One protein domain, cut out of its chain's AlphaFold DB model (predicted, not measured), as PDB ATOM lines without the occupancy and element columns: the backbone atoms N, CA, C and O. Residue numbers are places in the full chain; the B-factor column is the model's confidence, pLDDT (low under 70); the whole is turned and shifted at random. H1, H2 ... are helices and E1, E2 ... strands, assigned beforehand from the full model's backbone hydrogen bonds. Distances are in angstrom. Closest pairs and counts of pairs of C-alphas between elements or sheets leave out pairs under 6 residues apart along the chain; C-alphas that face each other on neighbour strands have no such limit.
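Overview. This is residues 14 to 76 and 88 to 147 of the 182 residues of an uncharacterized protein of Leptolyngbya sp. SIO1E4 (UniProt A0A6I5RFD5). Two antiparallel sheets sit partly face to face as a sandwich with crossed strands, and from one end the tip of the long hairpin E2 and E3, residues 34 to 46, sticks out as an arm. The five-stranded sheet E4 E3 E2 E1 E9 is twisted; the four-stranded sheet runs E5 E6 E8 E7, and the short helix H1 lies near the end away from the arm. The printed part has 123 residues with one named helix and nine named strands, in the order E1 E2 E3 E4 E5 E6 H1 E7 E8 E9, and is mostly strand. It is only just loose, close to compact, with a radius of gyration of the C-alphas of 16.6 A, and its spans are 59 by 37 by 28 A.

Along the chain. Find C-alpha 14 at (179.767, 153.840, 196.648), where E1, residues 14 to 20, begins. E2, residues 25 to 39, covers 37.5 A and bends by 60 degrees at residue 36; E3, residues 42 to 59, returns over 46.2 A and bends by 62 degrees at residue 54. Next come E4, residues 62 to 67, and E5, residues 69 to 72. After the cut, E6 is residues 94 to 100, H1 106 to 109, E7 114 to 117 and E8 125 to 132, which covers 19.7 A. E9, residues 136 to 142, ends at C-alpha 142 at (180.271, 157.131, 191.977).

Arrangement. Start with E1 to E4, a meander, each strand the antiparallel neighbour of the one before. Look for N 17 and O 28 at 2.9 A between E1 and E2, N 33 and O 48 at 2.8 A between E2 and E3, and N 57 and O 65 at 2.8 A between E3 and E4. E9 is the antiparallel neighbour of E1, with N 18 and O 138 at 2.8 A. E4 runs on into E5 across one residue at 92 degrees, into the other sheet. There you find N 71 and O 95 at 2.8 A between E5 and E6, N 98 and O 127 at 2.8 A between E6 and E8, and N 116 and O 126 at 2.9 A between E8 and E7. E6, H1 and E7 make a split strand-helix-strand unit, two strands running the same way with E8 between them, and its crossover is right-handed. In the sandwich, two sheets face to face, the strands of one stand at 59 degrees to those of the other. The closest C-alphas of E4 and E6 are those of Phe 67 and Val 98, 4.8 A apart. H1 only grazes each sheet and is too short for an O i to N i+4 pair; its one O i to N i+3 pair is within hydrogen-bond range. E1 and E8 are apart.

Size, cuts and confidence. The C-alphas of Ser 41 and Pro 119 are the two farthest apart, at 59.5 A. Residues 77 to 87 are not printed, and C-alphas 76 and 88 are 17.8 A apart across this cut. Of the links that are printed whole, none is long. The mean pLDDT of the printed part is 76.2, and it is under 70 at residue 14, residues 32 to 48, 68 to 76, residue 90 and residues 141 to 147.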
ATOM      1  N   ASN A  14     181.146 153.414 196.525       69.50
ATOM      2  CA  ASN A  14     179.767 153.840 196.648       69.50
ATOM      3  C   ASN A  14     179.097 153.659 195.287       69.50
ATOM      4  O   ASN A  14     179.633 154.012 194.237       69.50
ATOM      5  N   GLU A  15     177.932 153.037 195.311       74.75
ATOM      6  CA  GLU A  15     177.163 152.700 194.130       74.75
ATOM      7  C   GLU A  15     175.709 153.059 194.397       74.75
ATOM      8  O   GLU A  15     175.213 152.884 195.510       74.75
ATOM      9  N   ILE A  16     174.989 153.489 193.372       78.38
ATOM     10  CA  ILE A  16     173.543 153.645 193.448       78.38
ATOM     11  C   ILE A  16     172.860 152.601 192.576       78.38
ATOM     12  O   ILE A  16     173.204 152.417 191.407       78.38
ATOM     13  N   ALA A  17     171.911 151.880 193.166       83.12
ATOM     14  CA  ALA A  17     171.066 150.934 192.461       83.12
ATOM     15  C   ALA A  17     169.717 151.589 192.176       83.12
ATOM     16  O   ALA A  17     169.004 151.957 193.106       83.12
ATOM     17  N   ILE A  18     169.359 151.697 190.897       84.00
ATOM     18  CA  ILE A  18     168.042 152.162 190.465       84.00
ATOM     19  C   ILE A  18     167.252 150.971 189.948       84.00
ATOM     20  O   ILE A  18     167.653 150.326 188.976       84.00
ATOM     21  N   ALA A  19     166.139 150.677 190.611       87.88
ATOM     22  CA  ALA A  19     165.196 149.644 190.218       87.88
ATOM     23  C   ALA A  19     163.949 150.275 189.590       87.88
ATOM     24  O   ALA A  19     163.268 151.070 190.232       87.88
ATOM     25  N   ASP A  20     163.647 149.894 188.351       87.19
ATOM     26  CA  ASP A  20     162.406 150.265 187.671       87.19
ATOM     27  C   ASP A  20     161.282 149.301 188.063       87.19
ATOM     28  O   ASP A  20     161.443 148.084 187.959       87.19
ATOM     29  N   LEU A  21     160.148 149.843 188.510       86.94
ATOM     30  CA  LEU A  21     158.991 149.107 189.027       86.94
ATOM     31  C   LEU A  21     157.749 149.286 188.136       86.94
ATOM     32  O   LEU A  21     156.614 149.208 188.604       86.94
ATOM     33  N   ASN A  22     157.936 149.515 186.833       80.56
ATOM     34  CA  ASN A  22     156.911 149.760 185.810       80.56
ATOM     35  C   ASN A  22     156.233 151.138 185.879       80.56
ATOM     36  O   ASN A  22     156.008 151.755 184.847       80.56
ATOM     37  N   ARG A  23     155.844 151.607 187.071       83.06
ATOM     38  CA  ARG A  23     155.111 152.880 187.245       83.06
ATOM     39  C   ARG A  23     155.921 153.972 187.924       83.06
ATOM     40  O   ARG A  23     155.517 155.127 187.901       83.06
ATOM     41  N   PHE A  24     157.011 153.588 188.565       89.31
ATOM     42  CA  PHE A  24     157.935 154.461 189.263       89.31
ATOM     43  C   PHE A  24     159.259 153.721 189.425       89.31
ATOM     44  O   PHE A  24     159.368 152.532 189.112       89.31
ATOM     45  N   GLN A  25     160.268 154.428 189.902       90.31
ATOM     46  CA  GLN A  25     161.590 153.888 190.162       90.31
ATOM     47  C   GLN A  25     161.914 154.058 191.644       90.31
ATOM     48  O   GLN A  25     161.383 154.942 192.316       90.31
ATOM     49  N   ILE A  26     162.810 153.223 192.155       89.50
ATOM     50  CA  ILE A  26     163.452 153.469 193.446       89.50
ATOM     51  C   ILE A  26     164.958 153.533 193.263       89.50
ATOM     52  O   ILE A  26     165.528 152.743 192.510       89.50
ATOM     53  N   ALA A  27     165.595 154.454 193.971       87.69
ATOM     54  CA  ALA A  27     167.038 154.577 194.047       87.69
ATOM     55  C   ALA A  27     167.497 154.220 195.460       87.69
ATOM     56  O   ALA A  27     166.983 154.753 196.440       87.69
ATOM     57  N   ILE A  28     168.446 153.296 195.565       86.12
ATOM     58  CA  ILE A  28     168.956 152.790 196.838       86.12
ATOM     59  C   ILE A  28     170.470 152.875 196.815       86.12
ATOM     60  O   ILE A  28     171.118 152.425 195.863       86.12
ATOM     61  N   LEU A  29     171.037 153.407 197.889       80.00
ATOM     62  CA  LEU A  29     172.474 153.393 198.086       80.00
ATOM     63  C   LEU A  29     172.982 151.985 198.340       80.00
ATOM     64  O   LEU A  29     172.407 151.195 199.091       80.00
ATOM     65  N   THR A  30     174.113 151.682 197.726       76.19
ATOM     66  CA  THR A  30     174.769 150.397 197.861       76.19
ATOM     67  C   THR A  30     176.264 150.574 198.044       76.19
ATOM     68  O   THR A  30     176.881 151.502 197.527       76.19
ATOM     69  N   THR A  31     176.860 149.667 198.804       73.69
ATOM     70  CA  THR A  31     178.305 149.616 198.996       73.69
ATOM     71  C   THR A  31     178.784 148.233 198.614       73.69
ATOM     72  O   THR A  31     178.326 147.231 199.177       73.69
ATOM     73  N   THR A  32     179.732 148.153 197.685       69.19
ATOM     74  CA  THR A  32     180.392 146.884 197.375       69.19
ATOM     75  C   THR A  32     181.591 146.691 198.298       69.19
ATOM     76  O   THR A  32     182.513 147.499 198.331       69.19
ATOM     77  N   LYS A  33     181.570 145.603 199.076       67.50
ATOM     78  CA  LYS A  33     182.669 145.178 199.950       67.50
ATOM     79  C   LYS A  33     183.262 143.875 199.432       67.50
ATOM     80  O   LYS A  33     182.535 142.915 199.173       67.50
ATOM     81  N   ALA A  34     184.585 143.813 199.330       60.56
ATOM     82  CA  ALA A  34     185.289 142.563 199.084       60.56
ATOM     83  C   ALA A  34     185.185 141.673 200.331       60.56
ATOM     84  O   ALA A  34     185.690 142.023 201.396       60.56
ATOM     85  N   ILE A  35     184.516 140.525 200.217       62.25
ATOM     86  CA  ILE A  35     184.435 139.552 201.308       62.25
ATOM     87  C   ILE A  35     185.331 138.376 200.976       62.25
ATOM     88  O   ILE A  35     185.103 137.669 199.995       62.25
ATOM     89  N   LYS A  36     186.328 138.143 201.830       60.56
ATOM     90  CA  LYS A  36     187.167 136.948 201.758       60.56
ATOM     91  C   LYS A  36     186.307 135.738 202.118       60.56
ATOM     92  O   LYS A  36     185.769 135.661 203.222       60.56
ATOM     93  N   ARG A  37     186.139 134.811 201.179       56.72
ATOM     94  CA  ARG A  37     185.577 133.488 201.453       56.72
ATOM     95  C   ARG A  37     186.683 132.453 201.367       56.72
ATOM     96  O   ARG A  37     187.491 132.480 200.443       56.72
ATOM     97  N   HIS A  38     186.675 131.545 202.334       45.50
ATOM     98  CA  HIS A  38     187.512 130.363 202.289       45.50
ATOM     99  C   HIS A  38     186.863 129.364 201.330       45.50
ATOM    100  O   HIS A  38     185.743 128.912 201.577       45.50
ATOM    101  N   VAL A  39     187.533 129.059 200.223       54.88
ATOM    102  CA  VAL A  39     187.101 128.011 199.295       54.88
ATOM    103  C   VAL A  39     188.249 127.030 199.160       54.88
ATOM    104  O   VAL A  39     189.304 127.388 198.641       54.88
ATOM    105  N   LEU A  40     188.012 125.807 199.642       60.47
ATOM    106  CA  LEU A  40     188.901 124.640 199.594       60.47
ATOM    107  C   LEU A  40     190.252 124.844 200.322       60.47
ATOM    108  O   LEU A  40     190.473 124.204 201.342       60.47
ATOM    109  N   SER A  41     191.106 125.772 199.884       51.31
ATOM    110  CA  SER A  41     192.403 126.118 200.505       51.31
ATOM    111  C   SER A  41     192.917 127.532 200.163       51.31
ATOM    112  O   SER A  41     194.023 127.901 200.553       51.31
ATOM    113  N   ALA A  42     192.121 128.356 199.470       48.81
ATOM    114  CA  ALA A  42     192.477 129.725 199.098       48.81
ATOM    115  C   ALA A  42     191.477 130.749 199.660       48.81
ATOM    116  O   ALA A  42     190.268 130.502 199.744       48.81
ATOM    117  N   HIS A  43     191.983 131.933 200.010       54.72
ATOM    118  CA  HIS A  43     191.154 133.089 200.343       54.72
ATOM    119  C   HIS A  43     190.815 133.847 199.063       54.72
ATOM    120  O   HIS A  43     191.621 134.631 198.568       54.72
ATOM    121  N   ILE A  44     189.607 133.639 198.543       52.91
ATOM    122  CA  ILE A  44     189.131 134.363 197.363       52.91
ATOM    123  C   ILE A  44     188.311 135.562 197.839       52.91
ATOM    124  O   ILE A  44     187.353 135.418 198.604       52.91
ATOM    125  N   ALA A  45     188.695 136.761 197.403       49.53
ATOM    126  CA  ALA A  45     187.908 137.968 197.617       49.53
ATOM    127  C   ALA A  45     186.727 137.974 196.637       49.53
ATOM    128  O   ALA A  45     186.910 138.144 195.436       49.53
ATOM    129  N   ILE A  46     185.511 137.782 197.147       57.56
ATOM    130  CA  ILE A  46     184.289 137.840 196.343       57.56
ATOM    131  C   ILE A  46     183.623 139.197 196.592       57.56
ATOM    132  O   ILE A  46     183.327 139.516 197.752       57.56
ATOM    133  N   PRO A  47     183.364 140.004 195.548       58.16
ATOM    134  CA  PRO A  47     182.652 141.262 195.710       58.16
ATOM    135  C   PRO A  47     181.226 140.979 196.185       58.16
ATOM    136  O   PRO A  47     180.469 140.231 195.562       58.16
ATOM    137  N   LYS A  48     180.855 141.566 197.323       67.38
ATOM    138  CA  LYS A  48     179.502 141.503 197.869       67.38
ATOM    139  C   LYS A  48     178.936 142.910 197.969       67.38
ATOM    140  O   LYS A  48     179.460 143.737 198.709       67.38
ATOM    141  N   ARG A  49     177.805 143.130 197.305       70.19
ATOM    142  CA  ARG A  49     177.035 144.364 197.424       70.19
ATOM    143  C   ARG A  49     176.159 144.333 198.672       70.19
ATOM    144  O   ARG A  49     175.532 143.319 198.985       70.19
ATOM    145  N   LEU A  50     176.163 145.429 199.410       71.56
ATOM    146  CA  LEU A  50     175.319 145.666 200.571       71.56
ATOM    147  C   LEU A  50     174.388 146.821 200.231       71.56
ATOM    148  O   LEU A  50     174.861 147.868 199.804       71.56
ATOM    149  N   TYR A  51     173.089 146.608 200.393       73.94
ATOM    150  CA  TYR A  51     172.069 147.625 200.160       73.94
ATOM    151  C   TYR A  51     171.797 148.340 201.473       73.94
ATOM    152  O   TYR A  51     171.688 147.686 202.514       73.94
ATOM    153  N   GLN A  52     171.719 149.664 201.420       75.81
ATOM    154  CA  GLN A  52     171.237 150.448 202.545       75.81
ATOM    155  C   GLN A  52     169.728 150.254 202.712       75.81
ATOM    156  O   GLN A  52     169.028 149.815 201.797       75.81
ATOM    157  N   THR A  53     169.241 150.540 203.917       72.50
ATOM    158  CA  THR A  53     167.814 150.474 204.255       72.50
ATOM    159  C   THR A  53     167.052 151.704 203.778       72.50
ATOM    160  O   THR A  53     165.836 151.633 203.655       72.50
ATOM    161  N   GLN A  54     167.756 152.797 203.490       78.62
ATOM    162  CA  GLN A  54     167.177 154.056 203.043       78.62
ATOM    163  C   GLN A  54     167.292 154.226 201.528       78.62
ATOM    164  O   GLN A  54     168.176 153.649 200.879       78.62
ATOM    165  N   GLY A  55     166.405 155.039 200.965       85.25
ATOM    166  CA  GLY A  55     166.431 155.368 199.548       85.25
ATOM    167  C   GLY A  55     165.341 156.347 199.135       85.25
ATOM    168  O   GLY A  55     164.629 156.923 199.956       85.25
ATOM    169  N   TRP A  56     165.225 156.538 197.826       88.69
ATOM    170  CA  TRP A  56     164.341 157.527 197.225       88.69
ATOM    171  C   TRP A  56     163.374 156.876 196.262       88.69
ATOM    172  O   TRP A  56     163.735 155.978 195.499       88.69
ATOM    173  N   LEU A  57     162.147 157.375 196.274       89.25
ATOM    174  CA  LEU A  57     161.123 157.032 195.312       89.25
ATOM    175  C   LEU A  57     161.087 158.108 194.228       89.25
ATOM    176  O   LEU A  57     160.964 159.298 194.521       89.25
ATOM    177  N   ILE A  58     161.217 157.673 192.980       89.00
ATOM    178  CA  ILE A  58     161.337 158.532 191.809       89.00
ATOM    179  C   ILE A  58     160.134 158.296 190.903       89.00
ATOM    180  O   ILE A  58     159.824 157.164 190.534       89.00
ATOM    181  N   TYR A  59     159.464 159.373 190.514       88.62
ATOM    182  CA  TYR A  59     158.339 159.342 189.587       88.62
ATOM    183  C   TYR A  59     158.432 160.533 188.638       88.62
ATOM    184  O   TYR A  59     158.697 161.648 189.082       88.62
ATOM    185  N   ASN A  60     158.234 160.302 187.335       84.88
ATOM    186  CA  ASN A  60     158.431 161.311 186.285       84.88
ATOM    187  C   ASN A  60     159.776 162.055 186.423       84.88
ATOM    188  O   ASN A  60     159.807 163.285 186.421       84.88
ATOM    189  N   HIS A  61     160.864 161.304 186.627       76.81
ATOM    190  CA  HIS A  61     162.226 161.829 186.812       76.81
ATOM    191  C   HIS A  61     162.399 162.825 187.959       76.81
ATOM    192  O   HIS A  61     163.315 163.644 187.955       76.81
ATOM    193  N   LYS A  62     161.530 162.764 188.968       82.06
ATOM    194  CA  LYS A  62     161.645 163.579 190.175       82.06
ATOM    195  C   LYS A  62     161.621 162.689 191.398       82.06
ATOM    196  O   LYS A  62     160.850 161.731 191.456       82.06
ATOM    197  N   ILE A  63     162.448 163.022 192.383       85.62
ATOM    198  CA  ILE A  63     162.346 162.438 193.717       85.62
ATOM    199  C   ILE A  63     161.046 162.954 194.330       85.62
ATOM    200  O   ILE A  63     160.862 164.159 194.478       85.62
ATOM    201  N   ILE A  64     160.135 162.041 194.654       86.94
ATOM    202  CA  ILE A  64     158.824 162.382 195.223       86.94
ATOM    203  C   ILE A  64     158.670 161.936 196.674       86.94
ATOM    204  O   ILE A  64     157.778 162.416 197.364       86.94
ATOM    205  N   ALA A  65     159.524 161.025 197.143       83.94
ATOM    206  CA  ALA A  65     159.565 160.634 198.543       83.94
ATOM    207  C   ALA A  65     160.920 160.035 198.918       83.94
ATOM    208  O   ALA A  65     161.634 159.486 198.075       83.94
ATOM    209  N   HIS A  66     161.229 160.102 200.206       83.25
ATOM    210  CA  HIS A  66     162.276 159.320 200.849       83.25
ATOM    211  C   HIS A  66     161.629 158.154 201.606       83.25
ATOM    212  O   HIS A  66     160.496 158.274 202.076       83.25
ATOM    213  N   PHE A  67     162.328 157.031 201.726       75.56
ATOM    214  CA  PHE A  67     161.929 155.943 202.612       75.56
ATOM    215  C   PHE A  67     163.073 155.541 203.530       75.56
ATOM    216  O   PHE A  67     164.224 155.451 203.106       75.56
ATOM    217  N   ASP A  68     162.719 155.242 204.777       66.81
ATOM    218  CA  ASP A  68     163.668 154.828 205.809       66.81
ATOM    219  C   ASP A  68     163.812 153.305 205.929       66.81
ATOM    220  O   ASP A  68     164.811 152.808 206.457       66.81
ATOM    221  N   GLU A  69     162.834 152.553 205.409       65.75
ATOM    222  CA  GLU A  69     162.799 151.096 205.493       65.75
ATOM    223  C   GLU A  69     162.598 150.420 204.131       65.75
ATOM    224  O   GLU A  69     161.496 150.331 203.584       65.75
ATOM    225  N   PHE A  70     163.688 149.843 203.627       68.38
ATOM    226  CA  PHE A  70     163.742 149.017 202.428       68.38
ATOM    227  C   PHE A  70     164.086 147.563 202.754       68.38
ATOM    228  O   PHE A  70     165.079 147.268 203.425       68.38
ATOM    229  N   LYS A  71     163.280 146.631 202.237       61.78
ATOM    230  CA  LYS A  71     163.441 145.183 202.408       61.78
ATOM    231  C   LYS A  71     163.376 144.497 201.037       61.78
ATOM    232  O   LYS A  71     162.561 144.809 200.177       61.78
ATOM    233  N   VAL A  72     164.236 143.517 200.795       58.38
ATOM    234  CA  VAL A  72     164.206 142.726 199.553       58.38
ATOM    235  C   VAL A  72     163.618 141.357 199.886       58.38
ATOM    236  O   VAL A  72     164.196 140.626 200.672       58.38
ATOM    237  N   GLY A  73     162.475 141.015 199.297       48.38
ATOM    238  CA  GLY A  73     161.816 139.707 199.367       48.38
ATOM    239  C   GLY A  73     161.136 139.391 200.701       48.38
ATOM    240  O   GLY A  73     161.760 139.467 201.749       48.38
ATOM    241  N   SER A  74     159.868 138.951 200.688       40.31
ATOM    242  CA  SER A  74     159.320 138.230 201.854       40.31
ATOM    243  C   SER A  74     158.068 137.381 201.576       40.31
ATOM    244  O   SER A  74     156.953 137.796 201.856       40.31
ATOM    245  N   ARG A  75     158.201 136.106 201.221       36.56
ATOM    246  CA  ARG A  75     157.309 135.165 201.922       36.56
ATOM    247  C   ARG A  75     157.984 134.895 203.259       36.56
ATOM    248  O   ARG A  75     158.916 134.103 203.310       36.56
ATOM    249  N   SER A  76     157.625 135.653 204.294       40.22
ATOM    250  CA  SER A  76     158.129 135.400 205.645       40.22
ATOM    251  C   SER A  76     157.236 134.382 206.349       40.22
ATOM    252  O   SER A  76     156.013 134.501 206.346       40.22
ATOM    253  N   LEU A  88     170.081 143.112 194.565       71.56
ATOM    254  CA  LEU A  88     168.825 143.548 193.949       71.56
ATOM    255  C   LEU A  88     168.868 143.156 192.465       71.56
ATOM    256  O   LEU A  88     169.863 143.444 191.794       71.56
ATOM    257  N   ALA A  89     167.845 142.462 191.961       72.31
ATOM    258  CA  ALA A  89     167.795 141.985 190.576       72.31
ATOM    259  C   ALA A  89     166.351 141.983 190.017       72.31
ATOM    260  O   ALA A  89     165.427 141.842 190.818       72.31
ATOM    261  N   PRO A  90     166.159 142.051 188.678       68.44
ATOM    262  CA  PRO A  90     164.858 142.127 187.974       68.44
ATOM    263  C   PRO A  90     163.792 141.035 188.209       68.44
ATOM    264  O   PRO A  90     162.803 140.950 187.496       68.44
ATOM    265  N   ALA A  91     164.003 140.120 189.141       72.50
ATOM    266  CA  ALA A  91     163.048 139.053 189.449       72.50
ATOM    267  C   ALA A  91     162.987 138.760 190.949       72.50
ATOM    268  O   ALA A  91     162.257 137.872 191.388       72.50
ATOM    269  N   ILE A  92     163.773 139.486 191.746       79.25
ATOM    270  CA  ILE A  92     163.759 139.344 193.192       79.25
ATOM    271  C   ILE A  92     162.718 140.336 193.709       79.25
ATOM    272  O   ILE A  92     162.909 141.539 193.522       79.25
ATOM    273  N   PRO A  93     161.627 139.864 194.336       80.31
ATOM    274  CA  PRO A  93     160.608 140.755 194.862       80.31
ATOM    275  C   PRO A  93     161.208 141.671 195.921       80.31
ATOM    276  O   PRO A  93     162.099 141.266 196.662       80.31
ATOM    277  N   ILE A  94     160.689 142.884 196.028       81.38
ATOM    278  CA  ILE A  94     161.060 143.876 197.033       81.38
ATOM    279  C   ILE A  94     159.823 144.360 197.786       81.38
ATOM    280  O   ILE A  94     158.702 144.303 197.279       81.38
ATOM    281  N   SER A  95     160.042 144.812 199.011       83.44
ATOM    282  CA  SER A  95     159.028 145.349 199.908       83.44
ATOM    283  C   SER A  95     159.616 146.553 200.629       83.44
ATOM    284  O   SER A  95     160.721 146.487 201.151       83.44
ATOM    285  N   PHE A  96     158.911 147.665 200.679       82.62
ATOM    286  CA  PHE A  96     159.427 148.865 201.327       82.62
ATOM    287  C   PHE A  96     158.280 149.731 201.804       82.62
ATOM    288  O   PHE A  96     157.138 149.574 201.365       82.62
ATOM    289  N   GLU A  97     158.594 150.614 202.737       82.94
ATOM    290  CA  GLU A  97     157.612 151.443 203.415       82.94
ATOM    291  C   GLU A  97     158.008 152.902 203.280       82.94
ATOM    292  O   GLU A  97     159.146 153.281 203.541       82.94
ATOM    293  N   VAL A  98     157.054 153.719 202.856       84.94
ATOM    294  CA  VAL A  98     157.225 155.156 202.680       84.94
ATOM    295  C   VAL A  98     156.407 155.859 203.751       84.94
ATOM    296  O   VAL A  98     155.227 155.558 203.941       84.94
ATOM    297  N   ARG A  99     157.041 156.801 204.443       83.81
ATOM    298  CA  ARG A  99     156.380 157.772 205.315       83.81
ATOM    299  C   ARG A  99     156.592 159.140 204.688       83.81
ATOM    300  O   ARG A  99     157.727 159.500 204.388       83.81
ATOM    301  N   SER A 100     155.515 159.865 204.428       84.25
ATOM    302  CA  SER A 100     155.580 161.146 203.732       84.25
ATOM    303  C   SER A 100     154.611 162.161 204.323       84.25
ATOM    304  O   SER A 100     153.554 161.824 204.854       84.25
ATOM    305  N   SER A 101     154.982 163.435 204.200       84.50
ATOM    306  CA  SER A 101     154.123 164.567 204.558       84.50
ATOM    307  C   SER A 101     153.043 164.855 203.517       84.50
ATOM    308  O   SER A 101     152.097 165.584 203.784       84.50
ATOM    309  N   GLN A 102     153.176 164.270 202.325       87.12
ATOM    310  CA  GLN A 102     152.257 164.433 201.206       87.12
ATOM    311  C   GLN A 102     151.809 163.072 200.679       87.12
ATOM    312  O   GLN A 102     152.537 162.080 200.772       87.12
ATOM    313  N   THR A 103     150.608 163.027 200.106       87.25
ATOM    314  CA  THR A 103     150.089 161.829 199.443       87.25
ATOM    315  C   THR A 103     150.897 161.537 198.176       87.25
ATOM    316  O   THR A 103     151.178 162.438 197.385       87.25
ATOM    317  N   LEU A 104     151.265 160.270 197.955       90.94
ATOM    318  CA  LEU A 104     151.983 159.873 196.740       90.94
ATOM    319  C   LEU A 104     151.068 159.946 195.502       90.94
ATOM    320  O   LEU A 104     149.853 159.778 195.617       90.94
ATOM    321  N   PRO A 105     151.619 160.123 194.286       91.12
ATOM    322  CA  PRO A 105     150.819 160.135 193.065       91.12
ATOM    323  C   PRO A 105     150.000 158.851 192.888       91.12
ATOM    324  O   PRO A 105     150.499 157.747 193.115       91.12
ATOM    325  N   THR A 106     148.777 158.966 192.365       89.19
ATOM    326  CA  THR A 106     147.851 157.832 192.170       89.19
ATOM    327  C   THR A 106     148.474 156.670 191.389       89.19
ATOM    328  O   THR A 106     148.209 155.503 191.679       89.19
ATOM    329  N   ARG A 107     149.352 156.954 190.413       87.69
ATOM    330  CA  ARG A 107     150.056 155.903 189.655       87.69
ATOM    331  C   ARG A 107     151.013 155.087 190.524       87.69
ATOM    332  O   ARG A 107     151.116 153.881 190.313       87.69
ATOM    333  N   VAL A 108     151.658 155.710 191.505       89.56
ATOM    334  CA  VAL A 108     152.510 155.030 192.489       89.56
ATOM    335  C   VAL A 108     151.638 154.231 193.452       89.56
ATOM    336  O   VAL A 108     151.834 153.027 193.606       89.56
ATOM    337  N   LEU A 109     150.608 154.874 194.016       90.31
ATOM    338  CA  LEU A 109     149.680 154.248 194.965       90.31
ATOM    339  C   LEU A 109     148.959 153.026 194.387       90.31
ATOM    340  O   LEU A 109     148.655 152.099 195.124       90.31
ATOM    341  N   SER A 110     148.747 152.965 193.069       90.19
ATOM    342  CA  SER A 110     148.132 151.797 192.419       90.19
ATOM    343  C   SER A 110     148.921 150.485 192.564       90.19
ATOM    344  O   SER A 110     148.379 149.423 192.275       90.19
ATOM    345  N   GLN A 111     150.191 150.543 192.985       88.81
ATOM    346  CA  GLN A 111     151.004 149.366 193.315       88.81
ATOM    347  C   GLN A 111     151.198 149.165 194.826       88.81
ATOM    348  O   GLN A 111     151.896 148.234 195.233       88.81
ATOM    349  N   ALA A 112     150.632 150.036 195.664       89.50
ATOM    350  CA  ALA A 112     150.727 149.907 197.108       89.50
ATOM    351  C   ALA A 112     149.874 148.731 197.600       89.50
ATOM    352  O   ALA A 112     148.774 148.482 197.113       89.50
ATOM    353  N   ALA A 113     150.391 148.019 198.597       87.25
ATOM    354  CA  ALA A 113     149.653 146.978 199.302       87.25
ATOM    355  C   ALA A 113     148.783 147.561 200.428       87.25
ATOM    356  O   ALA A 113     147.772 146.966 200.787       87.25
ATOM    357  N   LEU A 114     149.187 148.702 200.995       87.50
ATOM    358  CA  LEU A 114     148.441 149.432 202.016       87.50
ATOM    359  C   LEU A 114     148.743 150.927 201.905       87.50
ATOM    360  O   LEU A 114     149.894 151.312 201.699       87.50
ATOM    361  N   VAL A 115     147.710 151.744 202.088       90.19
ATOM    362  CA  VAL A 115     147.805 153.199 202.227       90.19
ATOM    363  C   VAL A 115     146.984 153.574 203.452       90.19
ATOM    364  O   VAL A 115     145.808 153.217 203.525       90.19
ATOM    365  N   CYS A 116     147.591 154.253 204.418       88.69
ATOM    366  CA  CYS A 116     146.882 154.783 205.574       88.69
ATOM    367  C   CYS A 116     147.311 156.217 205.882       88.69
ATOM    368  O   CYS A 116     148.429 156.637 205.574       88.69
ATOM    369  N   GLU A 117     146.383 156.954 206.483       90.12
ATOM    370  CA  GLU A 117     146.615 158.288 207.014       90.12
ATOM    371  C   GLU A 117     146.595 158.216 208.542       90.12
ATOM    372  O   GLU A 117     145.660 157.671 209.133       90.12
ATOM    373  N   LEU A 118     147.662 158.703 209.166       88.19
ATOM    374  CA  LEU A 118     147.850 158.741 210.609       88.19
ATOM    375  C   LEU A 118     147.745 160.204 211.059       88.19
ATOM    376  O   LEU A 118     148.740 160.935 210.955       88.19
ATOM    377  N   PRO A 119     146.557 160.651 211.518       80.31
ATOM    378  CA  PRO A 119     146.415 161.993 212.063       80.31
ATOM    379  C   PRO A 119     147.386 162.161 213.240       80.31
ATOM    380  O   PRO A 119     147.604 161.213 213.991       80.31
ATOM    381  N   GLU A 120     147.972 163.355 213.375       81.81
ATOM    382  CA  GLU A 120     148.903 163.732 214.462       81.81
ATOM    383  C   GLU A 120     150.360 163.246 214.318       81.81
ATOM    384  O   GLU A 120     151.086 163.123 215.303       81.81
ATOM    385  N   THR A 121     150.836 163.019 213.091       82.19
ATOM    386  CA  THR A 121     152.257 162.729 212.823       82.19
ATOM    387  C   THR A 121     152.873 163.747 211.862       82.19
ATOM    388  O   THR A 121     152.166 164.320 211.037       82.19
ATOM    389  N   ASP A 122     154.197 163.945 211.924       83.00
ATOM    390  CA  ASP A 122     154.939 164.789 210.960       83.00
ATOM    391  C   ASP A 122     154.885 164.227 209.524       83.00
ATOM    392  O   ASP A 122     155.064 164.943 208.535       83.00
ATOM    393  N   PHE A 123     154.615 162.924 209.407       82.69
ATOM    394  CA  PHE A 123     154.478 162.185 208.157       82.69
ATOM    395  C   PHE A 123     153.120 161.464 208.129       82.69
ATOM    396  O   PHE A 123     153.085 160.236 208.265       82.69
ATOM    397  N   PRO A 124     152.003 162.205 207.967       84.06
ATOM    398  CA  PRO A 124     150.645 161.674 208.061       84.06
ATOM    399  C   PRO A 124     150.348 160.563 207.064       84.06
ATOM    400  O   PRO A 124     149.470 159.749 207.323       84.06
ATOM    401  N   HIS A 125     151.061 160.473 205.942       87.19
ATOM    402  CA  HIS A 125     150.822 159.428 204.956       87.19
ATOM    403  C   HIS A 125     151.819 158.286 205.114       87.19
ATOM    404  O   HIS A 125     153.032 158.462 204.982       87.19
ATOM    405  N   HIS A 126     151.293 157.082 205.316       87.81
ATOM    406  CA  HIS A 126     152.079 155.862 205.370       87.81
ATOM    407  C   HIS A 126     151.644 154.901 204.262       87.81
ATOM    408  O   HIS A 126     150.482 154.509 204.155       87.81
ATOM    409  N   THR A 127     152.590 154.541 203.396       88.94
ATOM    410  CA  THR A 127     152.354 153.670 202.240       88.94
ATOM    411  C   THR A 127     153.278 152.464 202.293       88.94
ATOM    412  O   THR A 127     154.499 152.606 202.349       88.94
ATOM    413  N   VAL A 128     152.705 151.264 202.221       86.38
ATOM    414  CA  VAL A 128     153.445 150.000 202.257       86.38
ATOM    415  C   VAL A 128     153.378 149.328 200.894       86.38
ATOM    416  O   VAL A 128     152.299 149.068 200.361       86.38
ATOM    417  N   PHE A 129     154.539 148.961 200.365       87.88
ATOM    418  CA  PHE A 129     154.691 148.185 199.141       87.88
ATOM    419  C   PHE A 129     155.197 146.786 199.491       87.88
ATOM    420  O   PHE A 129     156.143 146.629 200.266       87.88
ATOM    421  N   ARG A 130     154.582 145.744 198.924       85.38
ATOM    422  CA  ARG A 130     154.984 144.347 199.150       85.38
ATOM    423  C   ARG A 130     155.074 143.596 197.836       85.38
ATOM    424  O   ARG A 130     154.197 143.722 196.991       85.38
ATOM    425  N   HIS A 131     156.106 142.768 197.707       81.81
ATOM    426  CA  HIS A 131     156.298 141.865 196.563       81.81
ATOM    427  C   HIS A 131     156.339 142.544 195.197       81.81
ATOM    428  O   HIS A 131     155.978 141.929 194.196       81.81
ATOM    429  N   ILE A 132     156.834 143.779 195.134       85.12
ATOM    430  CA  ILE A 132     157.028 144.439 193.848       85.12
ATOM    431  C   ILE A 132     158.226 143.805 193.157       85.12
ATOM    432  O   ILE A 132     159.274 143.619 193.765       85.12
ATOM    433  N   LEU A 133     158.070 143.444 191.889       85.38
ATOM    434  CA  LEU A 133     159.143 142.883 191.080       85.38
ATOM    435  C   LEU A 133     159.779 144.006 190.253       85.38
ATOM    436  O   LEU A 133     159.098 144.573 189.395       85.38
ATOM    437  N   PRO A 134     161.064 144.336 190.478       84.75
ATOM    438  CA  PRO A 134     161.796 145.228 189.586       84.75
ATOM    439  C   PRO A 134     161.810 144.663 188.170       84.75
ATOM    440  O   PRO A 134     162.069 143.483 188.012       84.75
ATOM    441  N   ARG A 135     161.585 145.470 187.133       83.19
ATOM    442  CA  ARG A 135     161.738 145.042 185.729       83.19
ATOM    443  C   ARG A 135     163.172 145.186 185.245       83.19
ATOM    444  O   ARG A 135     163.658 144.367 184.475       83.19
ATOM    445  N   PHE A 136     163.850 146.223 185.719       75.88
ATOM    446  CA  PHE A 136     165.242 146.505 185.403       75.88
ATOM    447  C   PHE A 136     165.943 147.026 186.649       75.88
ATOM    448  O   PHE A 136     165.348 147.739 187.452       75.88
ATOM    449  N   VAL A 137     167.212 146.658 186.813       80.25
ATOM    450  CA  VAL A 137     168.062 147.162 187.893       80.25
ATOM    451  C   VAL A 137     169.354 147.649 187.267       80.25
ATOM    452  O   VAL A 137     170.086 146.865 186.663       80.25
ATOM    453  N   ARG A 138     169.621 148.942 187.409       79.56
ATOM    454  CA  ARG A 138     170.826 149.609 186.913       79.56
ATOM    455  C   ARG A 138     171.693 149.989 188.105       79.56
ATOM    456  O   ARG A 138     171.162 150.372 189.144       79.56
ATOM    457  N   ILE A 139     173.006 149.832 187.979       74.38
ATOM    458  CA  ILE A 139     173.958 150.088 189.064       74.38
ATOM    459  C   ILE A 139     175.014 151.045 188.545       74.38
ATOM    460  O   ILE A 139     175.632 150.773 187.518       74.38
ATOM    461  N   TYR A 140     175.216 152.136 189.272       70.69
ATOM    462  CA  TYR A 140     176.132 153.194 188.880       70.69
ATOM    463  C   TYR A 140     177.135 153.434 190.003       70.69
ATOM    464  O   TYR A 140     176.723 153.819 191.100       70.69
ATOM    465  N   PRO A 141     178.434 153.200 189.769       68.44
ATOM    466  CA  PRO A 141     179.464 153.608 190.711       68.44
ATOM    467  C   PRO A 141     179.587 155.137 190.721       68.44
ATOM    468  O   PRO A 141     179.374 155.794 189.698       68.44
ATOM    469  N   PHE A 142     179.944 155.712 191.867       65.62
ATOM    470  CA  PHE A 142     180.271 157.131 191.977       65.62
ATOM    471  C   PHE A 142     181.372 157.376 193.013       65.62
ATOM    472  O   PHE A 142     181.607 156.563 193.911       65.62
ATOM    473  N   GLU A 143     182.087 158.487 192.848       61.38
ATOM    474  CA  GLU A 143     183.178 158.873 193.740       61.38
ATOM    475  C   GLU A 143     182.637 159.323 195.101       61.38
ATOM    476  O   GLU A 143     181.572 159.929 195.194       61.38
ATOM    477  N   ALA A 144     183.386 159.051 196.172       57.59
ATOM    478  CA  ALA A 144     182.948 159.320 197.544       57.59
ATOM    479  C   ALA A 144     182.661 160.805 197.844       57.59
ATOM    480  O   ALA A 144     181.970 161.096 198.815       57.59
ATOM    481  N   ASN A 145     183.169 161.721 197.014       55.12
ATOM    482  CA  ASN A 145     183.053 163.165 197.211       55.12
ATOM    483  C   ASN A 145     181.806 163.781 196.549       55.12
ATOM    484  O   ASN A 145     181.544 164.960 196.757       55.12
ATOM    485  N   SER A 146     181.052 163.024 195.745       59.62
ATOM    486  CA  SER A 146     179.823 163.514 195.108       59.62
ATOM    487  C   SER A 146     178.610 163.295 196.012       59.62
ATOM    488  O   SER A 146     178.464 162.220 196.603       59.62
ATOM    489  N   SER A 147     177.703 164.275 196.085       67.50
ATOM    490  CA  SER A 147     176.430 164.079 196.781       67.50
ATOM    491  C   SER A 147     175.599 163.017 196.060       67.50
ATOM    492  O   SER A 147     175.489 162.993 194.833       67.50
TER     493      SER A 147